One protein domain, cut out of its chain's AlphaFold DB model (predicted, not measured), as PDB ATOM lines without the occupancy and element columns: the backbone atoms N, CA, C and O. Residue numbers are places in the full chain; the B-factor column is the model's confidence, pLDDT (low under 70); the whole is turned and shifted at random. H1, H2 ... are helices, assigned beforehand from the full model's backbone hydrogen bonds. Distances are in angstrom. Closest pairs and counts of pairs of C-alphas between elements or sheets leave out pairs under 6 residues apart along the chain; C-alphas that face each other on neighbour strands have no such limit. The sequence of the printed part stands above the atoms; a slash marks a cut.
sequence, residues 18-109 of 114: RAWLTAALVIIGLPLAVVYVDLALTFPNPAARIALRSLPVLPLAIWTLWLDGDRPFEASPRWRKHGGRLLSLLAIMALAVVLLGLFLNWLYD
ATOM      1  N   ARG A  18      38.197  45.496  26.086       85.12
ATOM      2  CA  ARG A  18      36.955  44.713  25.935       85.12
ATOM      3  C   ARG A  18      35.908  45.046  27.002       85.12
ATOM      4  O   ARG A  18      34.747  45.198  26.652       85.12
ATOM      5  N   ALA A  19      36.320  45.218  28.258       83.25
ATOM      6  CA  ALA A  19      35.425  45.556  29.364       83.25
ATOM      7  C   ALA A  19      34.817  46.963  29.211       83.25
ATOM      8  O   ALA A  19      33.655  47.180  29.544       83.25
ATOM      9  N   TRP A  20      35.575  47.908  28.647       88.12
ATOM     10  CA  TRP A  20      35.056  49.238  28.314       88.12
ATOM     11  C   TRP A  20      34.054  49.206  27.168       88.12
ATOM     12  O   TRP A  20      33.016  49.849  27.257       88.12
ATOM     13  N   LEU A  21      34.332  48.429  26.119       87.81
ATOM     14  CA  LEU A  21      33.396  48.264  25.007       87.81
ATOM     15  C   LEU A  21      32.090  47.608  25.464       87.81
ATOM     16  O   LEU A  21      31.021  48.072  25.083       87.81
ATOM     17  N   THR A  22      32.154  46.587  26.325       87.25
ATOM     18  CA  THR A  22      30.946  45.978  26.901       87.25
ATOM     19  C   THR A  22      30.197  46.951  27.800       87.25
ATOM     20  O   THR A  22      28.978  47.028  27.718       87.25
ATOM     21  N   ALA A  23      30.905  47.731  28.622       86.38
ATOM     22  CA  ALA A  23      30.272  48.739  29.465       86.38
ATOM     23  C   ALA A  23      29.575  49.811  28.618       86.38
ATOM     24  O   ALA A  23      28.416  50.113  28.869       86.38
ATOM     25  N   ALA A  24      30.232  50.325  27.575       88.12
ATOM     26  CA  ALA A  24      29.641  51.292  26.653       88.12
ATOM     27  C   ALA A  24      28.406  50.720  25.940       88.12
ATOM     28  O   ALA A  24      27.375  51.383  25.872       88.12
ATOM     29  N   LEU A  25      28.484  49.469  25.471       90.25
ATOM     30  CA  LEU A  25      27.357  48.785  24.841       90.25
ATOM     31  C   LEU A  25      26.170  48.648  25.799       90.25
ATOM     32  O   LEU A  25      25.043  48.888  25.393       90.25
ATOM     33  N   VAL A  26      26.406  48.290  27.062       90.19
ATOM     34  CA  VAL A  26      25.336  48.156  28.062       90.19
ATOM     35  C   VAL A  26      24.757  49.522  28.424       90.19
ATOM     36  O   VAL A  26      23.542  49.684  28.426       90.19
ATOM     37  N   ILE A  27      25.610  50.516  28.679       92.19
ATOM     38  CA  ILE A  27      25.196  51.867  29.082       92.19
ATOM     39  C   ILE A  27      24.357  52.541  27.996       92.19
ATOM     40  O   ILE A  27      23.428  53.266  28.327       92.19
ATOM     41  N   ILE A  28      24.666  52.313  26.718       91.62
ATOM     42  CA  ILE A  28      23.929  52.905  25.593       91.62
ATOM     43  C   ILE A  28      22.772  52.002  25.158       91.62
ATOM     44  O   ILE A  28      21.669  52.474  24.899       91.62
ATOM     45  N   GLY A  29      23.007  50.695  25.081       88.69
ATOM     46  CA  GLY A  29      22.042  49.725  24.577       88.69
ATOM     47  C   GLY A  29      20.843  49.545  25.499       88.69
ATOM     48  O   GLY A  29      19.725  49.429  25.010       88.69
ATOM     49  N   LEU A  30      21.048  49.574  26.819       87.19
ATOM     50  CA  LEU A  30      19.963  49.434  27.790       87.19
ATOM     51  C   LEU A  30      18.930  50.576  27.697       87.19
ATOM     52  O   LEU A  30      17.752  50.267  27.527       87.19
ATOM     53  N   PRO A  31      19.302  51.874  27.748       90.00
ATOM     54  CA  PRO A  31      18.325  52.947  27.587       90.00
ATOM     55  C   PRO A  31      17.693  52.938  26.194       90.00
ATOM     56  O   PRO A  31      16.496  53.185  26.086       90.00
ATOM     57  N   LEU A  32      18.440  52.577  25.141       88.50
ATOM     58  CA  LEU A  32      17.849  52.402  23.811       88.50
ATOM     59  C   LEU A  32      16.764  51.320  23.808       88.50
ATOM     60  O   LEU A  32      15.712  51.519  23.211       88.50
ATOM     61  N   ALA A  33      17.008  50.189  24.474       84.44
ATOM     62  CA  ALA A  33      16.048  49.097  24.574       84.44
ATOM     63  C   ALA A  33      14.787  49.526  25.334       84.44
ATOM     64  O   ALA A  33      13.684  49.210  24.896       84.44
ATOM     65  N   VAL A  34      14.940  50.287  26.422       87.06
ATOM     66  CA  VAL A  34      13.809  50.847  27.179       87.06
ATOM     67  C   VAL A  34      12.980  51.790  26.307       87.06
ATOM     68  O   VAL A  34      11.769  51.612  26.214       87.06
ATOM     69  N   VAL A  35      13.625  52.738  25.616       87.88
ATOM     70  CA  VAL A  35      12.943  53.657  24.687       87.88
ATOM     71  C   VAL A  35      12.236  52.879  23.579       87.88
ATOM     72  O   VAL A  35      11.089  53.161  23.255       87.88
ATOM     73  N   TYR A  36      12.889  51.867  23.013       87.19
ATOM     74  CA  TYR A  36      12.295  51.029  21.981       87.19
ATOM     75  C   TYR A  36      11.049  50.276  22.482       87.19
ATOM     76  O   TYR A  36      10.038  50.261  21.781       87.19
ATOM     77  N   VAL A  37      11.099  49.673  23.676       84.12
ATOM     78  CA  VAL A  37       9.952  48.953  24.257       84.12
ATOM     79  C   VAL A  37       8.792  49.908  24.513       84.12
ATOM     80  O   VAL A  37       7.660  49.570  24.174       84.12
ATOM     81  N   ASP A  38       9.069  51.097  25.051       84.12
ATOM     82  CA  ASP A  38       8.047  52.122  25.260       84.12
ATOM     83  C   ASP A  38       7.361  52.480  23.937       84.12
ATOM     84  O   ASP A  38       6.155  52.282  23.797       84.12
ATOM     85  N   LEU A  39       8.138  52.848  22.913       83.69
ATOM     86  CA  LEU A  39       7.609  53.158  21.584       83.69
ATOM     87  C   LEU A  39       6.823  51.983  20.984       83.69
ATOM     88  O   LEU A  39       5.775  52.192  20.383       83.69
ATOM     89  N   ALA A  40       7.276  50.741  21.154       81.38
ATOM     90  CA  ALA A  40       6.585  49.560  20.635       81.38
ATOM     91  C   ALA A  40       5.226  49.289  21.318       81.38
ATOM     92  O   ALA A  40       4.377  48.578  20.762       81.38
ATOM     93  N   LEU A  41       5.003  49.830  22.517       78.56
ATOM     94  CA  LEU A  41       3.770  49.659  23.282       78.56
ATOM     95  C   LEU A  41       2.838  50.866  23.165       78.56
ATOM     96  O   LEU A  41       1.636  50.670  22.996       78.56
ATOM     97  N   THR A  42       3.378  52.083  23.201       80.62
ATOM     98  CA  THR A  42       2.600  53.322  23.334       80.62
ATOM     99  C   THR A  42       2.388  54.068  22.020       80.62
ATOM    100  O   THR A  42       1.597  55.012  21.997       80.62
ATOM    101  N   PHE A  43       3.029  53.659  20.910       83.38
ATOM    102  CA  PHE A  43       2.864  54.370  19.636       83.38
ATOM    103  C   PHE A  43       1.377  54.487  19.247       83.38
ATOM    104  O   PHE A  43       0.650  53.487  19.266       83.38
ATOM    105  N   PRO A  44       0.911  55.676  18.829       80.69
ATOM    106  CA  PRO A  44      -0.504  55.898  18.528       80.69
ATOM    107  C   PRO A  44      -0.977  55.146  17.278       80.69
ATOM    108  O   PRO A  44      -2.156  54.830  17.159       80.69
ATOM    109  N   ASN A  45      -0.072  54.839  16.344       82.00
ATOM    110  CA  ASN A  45      -0.403  54.093  15.134       82.00
ATOM    111  C   ASN A  45      -0.245  52.573  15.375       82.00
ATOM    112  O   ASN A  45       0.882  52.117  15.605       82.00
ATOM    113  N   PRO A  46      -1.323  51.772  15.271       76.38
ATOM    114  CA  PRO A  46      -1.276  50.331  15.525       76.38
ATOM    115  C   PRO A  46      -0.351  49.585  14.555       76.38
ATOM    116  O   PRO A  46       0.403  48.708  14.981       76.38
ATOM    117  N   ALA A  47      -0.317  49.978  13.277       77.12
ATOM    118  CA  ALA A  47       0.584  49.385  12.290       77.12
ATOM    119  C   ALA A  47       2.059  49.650  12.639       77.12
ATOM    120  O   ALA A  47       2.901  48.758  12.518       77.12
ATOM    121  N   ALA A  48       2.372  50.848  13.144       79.25
ATOM    122  CA  ALA A  48       3.722  51.184  13.593       79.25
ATOM    123  C   ALA A  48       4.137  50.365  14.826       79.25
ATOM    124  O   ALA A  48       5.262  49.868  14.868       79.25
ATOM    125  N   ARG A  49       3.231  50.149  15.794       82.06
ATOM    126  CA  ARG A  49       3.491  49.265  16.948       82.06
ATOM    127  C   ARG A  49       3.786  47.835  16.508       82.06
ATOM    128  O   ARG A  49       4.746  47.230  16.977       82.06
ATOM    129  N   ILE A  50       2.978  47.299  15.594       77.44
ATOM    130  CA  ILE A  50       3.147  45.955  15.030       77.44
ATOM    131  C   ILE A  50       4.521  45.816  14.359       77.44
ATOM    132  O   ILE A  50       5.263  44.876  14.655       77.44
ATOM    133  N   ALA A  51       4.890  46.783  13.514       79.31
ATOM    134  CA  ALA A  51       6.191  46.810  12.856       79.31
ATOM    135  C   ALA A  51       7.339  46.884  13.875       79.31
ATOM    136  O   ALA A  51       8.262  46.070  13.817       79.31
ATOM    137  N   LEU A  52       7.247  47.790  14.856       83.75
ATOM    138  CA  LEU A  52       8.241  47.928  15.919       83.75
ATOM    139  C   LEU A  52       8.425  46.617  16.675       83.75
ATOM    140  O   LEU A  52       9.560  46.181  16.819       83.75
ATOM    141  N   ARG A  53       7.351  45.930  17.073       81.44
ATOM    142  CA  ARG A  53       7.416  44.644  17.796       81.44
ATOM    143  C   ARG A  53       8.071  43.521  16.993       81.44
ATOM    144  O   ARG A  53       8.665  42.627  17.584       81.44
ATOM    145  N   SER A  54       7.984  43.559  15.665       79.88
ATOM    146  CA  SER A  54       8.599  42.555  14.782       79.88
ATOM    147  C   SER A  54      10.092  42.793  14.509       79.88
ATOM    148  O   SER A  54      10.818  41.869  14.148       79.88
ATOM    149  N   LEU A  55      10.574  44.021  14.719       81.62
ATOM    150  CA  LEU A  55      11.938  44.467  14.415       81.62
ATOM    151  C   LEU A  55      13.057  43.630  15.088       81.62
ATOM    152  O   LEU A  55      14.052  43.348  14.418       81.62
ATOM    153  N   PRO A  56      12.917  43.141  16.338       82.44
ATOM    154  CA  PRO A  56      13.910  42.285  16.992       82.44
ATOM    155  C   PRO A  56      14.088  40.916  16.326       82.44
ATOM    156  O   PRO A  56      15.096  40.253  16.561       82.44
ATOM    157  N   VAL A  57      13.145  40.485  15.480       83.06
ATOM    158  CA  VAL A  57      13.261  39.233  14.717       83.06
ATOM    159  C   VAL A  57      14.211  39.390  13.528       83.06
ATOM    160  O   VAL A  57      14.838  38.420  13.110       83.06
ATOM    161  N   LEU A  58      14.393  40.611  13.015       81.00
ATOM    162  CA  LEU A  58      15.263  40.898  11.876       81.00
ATOM    163  C   LEU A  58      16.713  40.397  12.063       81.00
ATOM    164  O   LEU A  58      17.192  39.685  11.180       81.00
ATOM    165  N   PRO A  59      17.430  40.686  13.172       80.12
ATOM    166  CA  PRO A  59      18.783  40.163  13.370       80.12
ATOM    167  C   PRO A  59      18.830  38.632  13.439       80.12
ATOM    168  O   PRO A  59      19.779  38.044  12.925       80.12
ATOM    169  N   LEU A  60      17.804  37.978  13.999       77.94
ATOM    170  CA  LEU A  60      17.702  36.514  14.007       77.94
ATOM    171  C   LEU A  60      17.489  35.962  12.593       77.94
ATOM    172  O   LEU A  60      18.165  35.017  12.202       77.94
ATOM    173  N   ALA A  61      16.610  36.578  11.801       79.56
ATOM    174  CA  ALA A  61      16.374  36.196  10.411       79.56
ATOM    175  C   ALA A  61      17.625  36.397   9.541       79.56
ATOM    176  O   ALA A  61      17.958  35.557   8.710       79.56
ATOM    177  N   ILE A  62      18.353  37.499   9.743       79.50
ATOM    178  CA  ILE A  62      19.625  37.742   9.057       79.50
ATOM    179  C   ILE A  62      20.650  36.684   9.471       79.50
ATOM    180  O   ILE A  62      21.339  36.137   8.610       79.50
ATOM    181  N   TRP A  63      20.734  36.361  10.764       76.69
ATOM    182  CA  TRP A  63      21.647  35.340  11.264       76.69
ATOM    183  C   TRP A  63      21.386  33.979  10.616       76.69
ATOM    184  O   TRP A  63      22.291  33.412  10.007       76.69
ATOM    185  N   THR A  64      20.148  33.486  10.664       72.19
ATOM    186  CA  THR A  64      19.797  32.160  10.130       72.19
ATOM    187  C   THR A  64      19.965  32.072   8.614       72.19
ATOM    188  O   THR A  64      20.356  31.034   8.085       72.19
ATOM    189  N   LEU A  65      19.722  33.164   7.885       72.44
ATOM    190  CA  LEU A  65      19.778  33.161   6.421       72.44
ATOM    191  C   LEU A  65      21.172  33.463   5.846       72.44
ATOM    192  O   LEU A  65      21.471  33.044   4.721       72.44
ATOM    193  N   TRP A  66      22.027  34.197   6.569       72.94
ATOM    194  CA  TRP A  66      23.356  34.594   6.082       72.94
ATOM    195  C   TRP A  66      24.535  34.002   6.849       72.94
ATOM    196  O   TRP A  66      25.566  33.768   6.208       72.94
ATOM    197  N   LEU A  67      24.421  33.792   8.162       67.56
ATOM    198  CA  LEU A  67      25.543  33.431   9.039       67.56
ATOM    199  C   LEU A  67      25.563  31.956   9.435       67.56
ATOM    200  O   LEU A  67      26.639  31.454   9.757       67.56
ATOM    201  N   ASP A  68      24.423  31.269   9.380       65.81
ATOM    202  CA  ASP A  68      24.362  29.856   9.744       65.81
ATOM    203  C   ASP A  68      25.175  28.970   8.783       65.81
ATOM    204  O   ASP A  68      25.343  29.292   7.602       65.81
ATOM    205  N   GLY A  69      25.743  27.883   9.305       57.97
ATOM    206  CA  GLY A  69      26.613  26.976   8.546       57.97
ATOM    207  C   GLY A  69      25.841  26.049   7.606       57.97
ATOM    208  O   GLY A  69      26.330  25.745   6.524       57.97
ATOM    209  N   ASP A  70      24.619  25.675   7.991       60.50
ATOM    210  CA  ASP A  70      23.751  24.717   7.293       60.50
ATOM    211  C   ASP A  70      22.739  25.449   6.395       60.50
ATOM    212  O   ASP A  70      21.529  25.499   6.630       60.50
ATOM    213  N   ARG A  71      23.254  26.152   5.382       62.94
ATOM    214  CA  ARG A  71      22.461  27.166   4.677       62.94
ATOM    215  C   ARG A  71      21.447  26.518   3.738       62.94
ATOM    216  O   ARG A  71      21.843  25.831   2.788       62.94
ATOM    217  N   PRO A  72      20.153  26.860   3.842       57.25
ATOM    218  CA  PRO A  72      19.240  26.564   2.754       57.25
ATOM    219  C   PRO A  72      19.750  27.280   1.487       57.25
ATOM    220  O   PRO A  72      20.200  28.428   1.534       57.25
ATOM    221  N   PHE A  73      19.711  26.583   0.347       61.06
ATOM    222  CA  PHE A  73      20.134  27.051  -0.987       61.06
ATOM    223  C   PHE A  73      21.639  27.037  -1.309       61.06
ATOM    224  O   PHE A  73      22.047  27.596  -2.330       61.06
ATOM    225  N   GLU A  74      22.489  26.370  -0.527       63.09
ATOM    226  CA  GLU A  74      23.934  26.353  -0.797       63.09
ATOM    227  C   GLU A  74      24.318  25.688  -2.136       63.09
ATOM    228  O   GLU A  74      25.267  26.125  -2.792       63.09
ATOM    229  N   ALA A  75      23.492  24.757  -2.621       64.38
ATOM    230  CA  ALA A  75      23.638  24.102  -3.924       64.38
ATOM    231  C   ALA A  75      23.083  24.906  -5.128       64.38
ATOM    232  O   ALA A  75      23.197  24.467  -6.268       64.38
ATOM    233  N   SER A  76      22.455  26.072  -4.914       63.19
ATOM    234  CA  SER A  76      21.742  26.813  -5.975       63.19
ATOM    235  C   SER A  76      22.598  27.873  -6.700       63.19
ATOM    236  O   SER A  76      23.548  28.397  -6.121       63.19
ATOM    237  N   PRO A  77      22.259  28.281  -7.940       68.44
ATOM    238  CA  PRO A  77      22.925  29.388  -8.642       68.44
ATOM    239  C   PRO A  77      22.882  30.710  -7.850       68.44
ATOM    240  O   PRO A  77      21.879  31.011  -7.204       68.44
ATOM    241  N   ARG A  78      23.940  31.538  -7.929       64.69
ATOM    242  CA  ARG A  78      24.120  32.766  -7.111       64.69
ATOM    243  C   ARG A  78      22.910  33.716  -7.107       64.69
ATOM    244  O   ARG A  78      22.557  34.242  -6.056       64.69
ATOM    245  N   TRP A  79      22.243  33.894  -8.246       58.62
ATOM    246  CA  TRP A  79      21.057  34.754  -8.364       58.62
ATOM    247  C   TRP A  79      19.835  34.187  -7.615       58.62
ATOM    248  O   TRP A  79      19.137  34.924  -6.920       58.62
ATOM    249  N   ARG A  80      19.641  32.861  -7.648       65.88
ATOM    250  CA  ARG A  80      18.626  32.151  -6.852       65.88
ATOM    251  C   ARG A  80      18.953  32.136  -5.357       65.88
ATOM    252  O   ARG A  80      18.025  32.179  -4.558       65.88
ATOM    253  N   LYS A  81      20.236  32.142  -4.963       68.25
ATOM    254  CA  LYS A  81      20.641  32.237  -3.544       68.25
ATOM    255  C   LYS A  81      20.195  33.554  -2.913       68.25
ATOM    256  O   LYS A  81      19.602  33.549  -1.840       68.25
ATOM    257  N   HIS A  82      20.469  34.678  -3.573       72.81
ATOM    258  CA  HIS A  82      20.083  35.991  -3.049       72.81
ATOM    259  C   HIS A  82      18.568  36.200  -3.092       72.81
ATOM    260  O   HIS A  82      18.005  36.669  -2.107       72.81
ATOM    261  N   GLY A  83      17.907  35.779  -4.177       78.00
ATOM    262  CA  GLY A  83      16.448  35.842  -4.285       78.00
ATOM    263  C   GLY A  83      15.737  34.989  -3.231       78.00
ATOM    264  O   GLY A  83      14.834  35.478  -2.561       78.00
ATOM    265  N   GLY A  84      16.191  33.748  -3.023       74.81
ATOM    266  CA  GLY A  84      15.650  32.849  -2.002       74.81
ATOM    267  C   GLY A  84      15.825  33.399  -0.589       74.81
ATOM    268  O   GLY A  84      14.866  33.433   0.169       74.81
ATOM    269  N   ARG A  85      17.010  33.929  -0.253       78.25
ATOM    270  CA  ARG A  85      17.251  34.561   1.056       78.25
ATOM    271  C   ARG A  85      16.387  35.792   1.283       78.25
ATOM    272  O   ARG A  85      15.862  35.959   2.376       78.25
ATOM    273  N   LEU A  86      16.224  36.638   0.267       81.62
ATOM    274  CA  LEU A  86      15.355  37.806   0.376       81.62
ATOM    275  C   LEU A  86      13.895  37.386   0.578       81.62
ATOM    276  O   LEU A  86      13.232  37.914   1.463       81.62
ATOM    277  N   LEU A  87      13.417  36.399  -0.185       83.31
ATOM    278  CA  LEU A  87      12.063  35.870  -0.044       83.31
ATOM    279  C   LEU A  87      11.844  35.236   1.337       83.31
ATOM    280  O   LEU A  87      10.830  35.508   1.971       83.31
ATOM    281  N   SER A  88      12.799  34.446   1.833       81.38
ATOM    282  CA  SER A  88      12.748  33.866   3.178       81.38
ATOM    283  C   SER A  88      12.774  34.937   4.263       81.38
ATOM    284  O   SER A  88      12.025  34.828   5.227       81.38
ATOM    285  N   LEU A  89      13.579  35.992   4.106       84.19
ATOM    286  CA  LEU A  89      13.616  37.104   5.052       84.19
ATOM    287  C   LEU A  89      12.267  37.823   5.090       84.19
ATOM    288  O   LEU A  89      11.732  38.056   6.170       84.19
ATOM    289  N   LEU A  90      11.685  38.113   3.926       84.31
ATOM    290  CA  LEU A  90      10.354  38.709   3.833       84.31
ATOM    291  C   LEU A  90       9.282  37.798   4.439       84.31
ATOM    292  O   LEU A  90       8.435  38.283   5.182       84.31
ATOM    293  N   ALA A  91       9.342  36.490   4.183       84.12
ATOM    294  CA  ALA A  91       8.411  35.519   4.748       84.12
ATOM    295  C   ALA A  91       8.521  35.439   6.278       84.12
ATOM    296  O   ALA A  91       7.501  35.455   6.962       84.12
ATOM    297  N   ILE A  92       9.740  35.413   6.827       85.12
ATOM    298  CA  ILE A  92       9.974  35.410   8.278       85.12
ATOM    299  C   ILE A  92       9.489  36.717   8.902       85.12
ATOM    300  O   ILE A  92       8.827  36.682   9.935       85.12
ATOM    301  N   MET A  93       9.767  37.861   8.278       86.56
ATOM    302  CA  MET A  93       9.289  39.154   8.767       86.56
ATOM    303  C   MET A  93       7.763  39.244   8.724       86.56
ATOM    304  O   MET A  93       7.157  39.678   9.698       86.56
ATOM    305  N   ALA A  94       7.130  38.778   7.646       82.38
ATOM    306  CA  ALA A  94       5.675  38.705   7.548       82.38
ATOM    307  C   ALA A  94       5.091  37.788   8.634       82.38
ATOM    308  O   ALA A  94       4.143  38.165   9.320       82.38
ATOM    309  N   LEU A  95       5.699  36.620   8.854       83.00
ATOM    310  CA  LEU A  95       5.294  35.706   9.914       83.00
ATOM    311  C   LEU A  95       5.468  36.336  11.302       83.00
ATOM    312  O   LEU A  95       4.576  36.216  12.131       83.00
ATOM    313  N   ALA A  96       6.569  37.042  11.559       83.31
ATOM    314  CA  ALA A  96       6.815  37.746  12.815       83.31
ATOM    315  C   ALA A  96       5.805  38.876  13.056       83.31
ATOM    316  O   ALA A  96       5.327  39.062  14.173       83.31
ATOM    317  N   VAL A  97       5.440  39.610  12.007       80.19
ATOM    318  CA  VAL A  97       4.390  40.633  12.054       80.19
ATOM    319  C   VAL A  97       3.044  40.015  12.435       80.19
ATOM    320  O   VAL A  97       2.356  40.548  13.303       80.19
ATOM    321  N   VAL A  98       2.689  38.869  11.852       80.19
ATOM    322  CA  VAL A  98       1.431  38.170  12.159       80.19
ATOM    323  C   VAL A  98       1.466  37.540  13.555       80.19
ATOM    324  O   VAL A  98       0.575  37.773  14.363       80.19
ATOM    325  N   LEU A  99       2.495  36.759  13.877       82.31
ATOM    326  CA  LEU A  99       2.556  36.008  15.131       82.31
ATOM    327  C   LEU A  99       2.887  36.869  16.339       82.31
ATOM    328  O   LEU A  99       2.395  36.585  17.418       82.31
ATOM    329  N   LEU A 100       3.749  37.872  16.196       77.44
ATOM    330  CA  LEU A 100       4.206  38.685  17.320       77.44
ATOM    331  C   LEU A 100       3.480  40.023  17.330       77.44
ATOM    332  O   LEU A 100       2.925  40.425  18.345       77.44
ATOM    333  N   GLY A 101       3.436  40.700  16.187       74.19
ATOM    334  CA  GLY A 101       2.786  41.997  16.075       74.19
ATOM    335  C   GLY A 101       1.280  41.915  16.317       74.19
ATOM    336  O   GLY A 101       0.776  42.559  17.238       74.19
ATOM    337  N   LEU A 102       0.574  41.098  15.528       74.31
ATOM    338  CA  LEU A 102      -0.883  40.972  15.607       74.31
ATOM    339  C   LEU A 102      -1.326  40.304  16.912       74.31
ATOM    340  O   LEU A 102      -2.241  40.801  17.558       74.31
ATOM    341  N   PHE A 103      -0.658  39.226  17.334       77.62
ATOM    342  CA  PHE A 103      -0.994  38.529  18.580       77.62
ATOM    343  C   PHE A 103      -0.791  39.416  19.811       77.62
ATOM    344  O   PHE A 103      -1.682  39.505  20.649       77.62
ATOM    345  N   LEU A 104       0.343  40.126  19.913       74.12
ATOM    346  CA  LEU A 104       0.565  41.055  21.025       74.12
ATOM    347  C   LEU A 104      -0.371  42.259  20.940       74.12
ATOM    348  O   LEU A 104      -0.766  42.788  21.972       74.12
ATOM    349  N   ASN A 105      -0.735  42.725  19.742       73.50
ATOM    350  CA  ASN A 105      -1.734  43.784  19.617       73.50
ATOM    351  C   ASN A 105      -3.099  43.292  20.099       73.50
ATOM    352  O   ASN A 105      -3.735  43.976  20.880       73.50
ATOM    353  N   TRP A 106      -3.503  42.080  19.730       74.31
ATOM    354  CA  TRP A 106      -4.751  41.484  20.196       74.31
ATOM    355  C   TRP A 106      -4.770  41.245  21.713       74.31
ATOM    356  O   TRP A 106      -5.797  41.457  22.349       74.31
ATOM    357  N   LEU A 107      -3.639  40.839  22.301       73.31
ATOM    358  CA  LEU A 107      -3.527  40.577  23.738       73.31
ATOM    359  C   LEU A 107      -3.532  41.860  24.584       73.31
ATOM    360  O   LEU A 107      -4.077  41.859  25.683       73.31
ATOM    361  N   TYR A 108      -2.908  42.934  24.089       68.06
ATOM    362  CA  TYR A 108      -2.707  44.171  24.851       68.06
ATOM    363  C   TYR A 108      -3.623  45.332  24.438       68.06
ATOM    364  O   TYR A 108      -3.640  46.339  25.143       68.06
ATOM    365  N   ASP A 109      -4.373  45.231  23.337       65.56
ATOM    366  CA  ASP A 109      -5.301  46.274  22.886       65.56
ATOM    367  C   ASP A 109      -6.759  45.902  23.232       65.56
ATOM    368  O   ASP A 109      -7.394  45.116  22.518       65.56
TER     369      ASP A 109
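Overview. This is residues 18 to 109 of the 114 residues of an uncharacterized protein of Chloroflexi bacterium (UniProt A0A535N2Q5). Two long helices, H1 and H4, make an open V, with the short helix H2 at its corner; H3 is packed along H4 on the inner side of the V. Residues 18 to 35 of H1 stick out as a free arm. The printed part has 92 residues with four named helices, H1, H2, H3 and H4 in chain order, and no named strand; its class is all helix. It is loose, with a radius of gyration of the C-alphas of 16.8 A, and flat, spanning 44 by 41 by 17 A.

Arrangement. Start at H1, residues 18 to 42; with residues 36 to 42 alone it touches H2, residues 46 to 54, closest at the C-alphas of Ala 40 and Arg 49, 4.8 A apart. This helical hairpin has a shallow tilt of 29 degrees, opposite ways. H3, residues 57 to 67, and H2 meet only through their link. H4, residues 78 to 108, touches H3 with residues 85 to 96 alone, closest at the C-alphas of Leu 65 and Arg 85, 6.1 A; they form a helical hairpin at 23 degrees, a shallow tilt, opposite ways. With residues 93 to 105 alone H4 touches H2, closest at the C-alphas of Ile 50 and Gly 101, 4.1 A, at a steep tilt of 59 degrees, opposite ways. H1 is apart from H3 and H4. Every O i to N i+4 pair is within hydrogen-bond range in H2 and H3, against 20 of 21 in H1 and 25 of 27 in H4.

Along the chain. Find C-alpha 18 at (36.955, 44.713, 25.935); H1 runs 35.5 A from there to C-alpha 42. H2 measures 12.6 A and H3 14.7 A. H4 runs 43.3 A to C-alpha 108 at (-2.707, 44.171, 24.851).

Size, cuts and confidence. The C-alphas farthest apart, Pro 44 and Ala 75, are 45.8 A apart. The printed part has no cut and no long link. Look for pLDDT under 70 at residues 67 to 81 and 108 to 109.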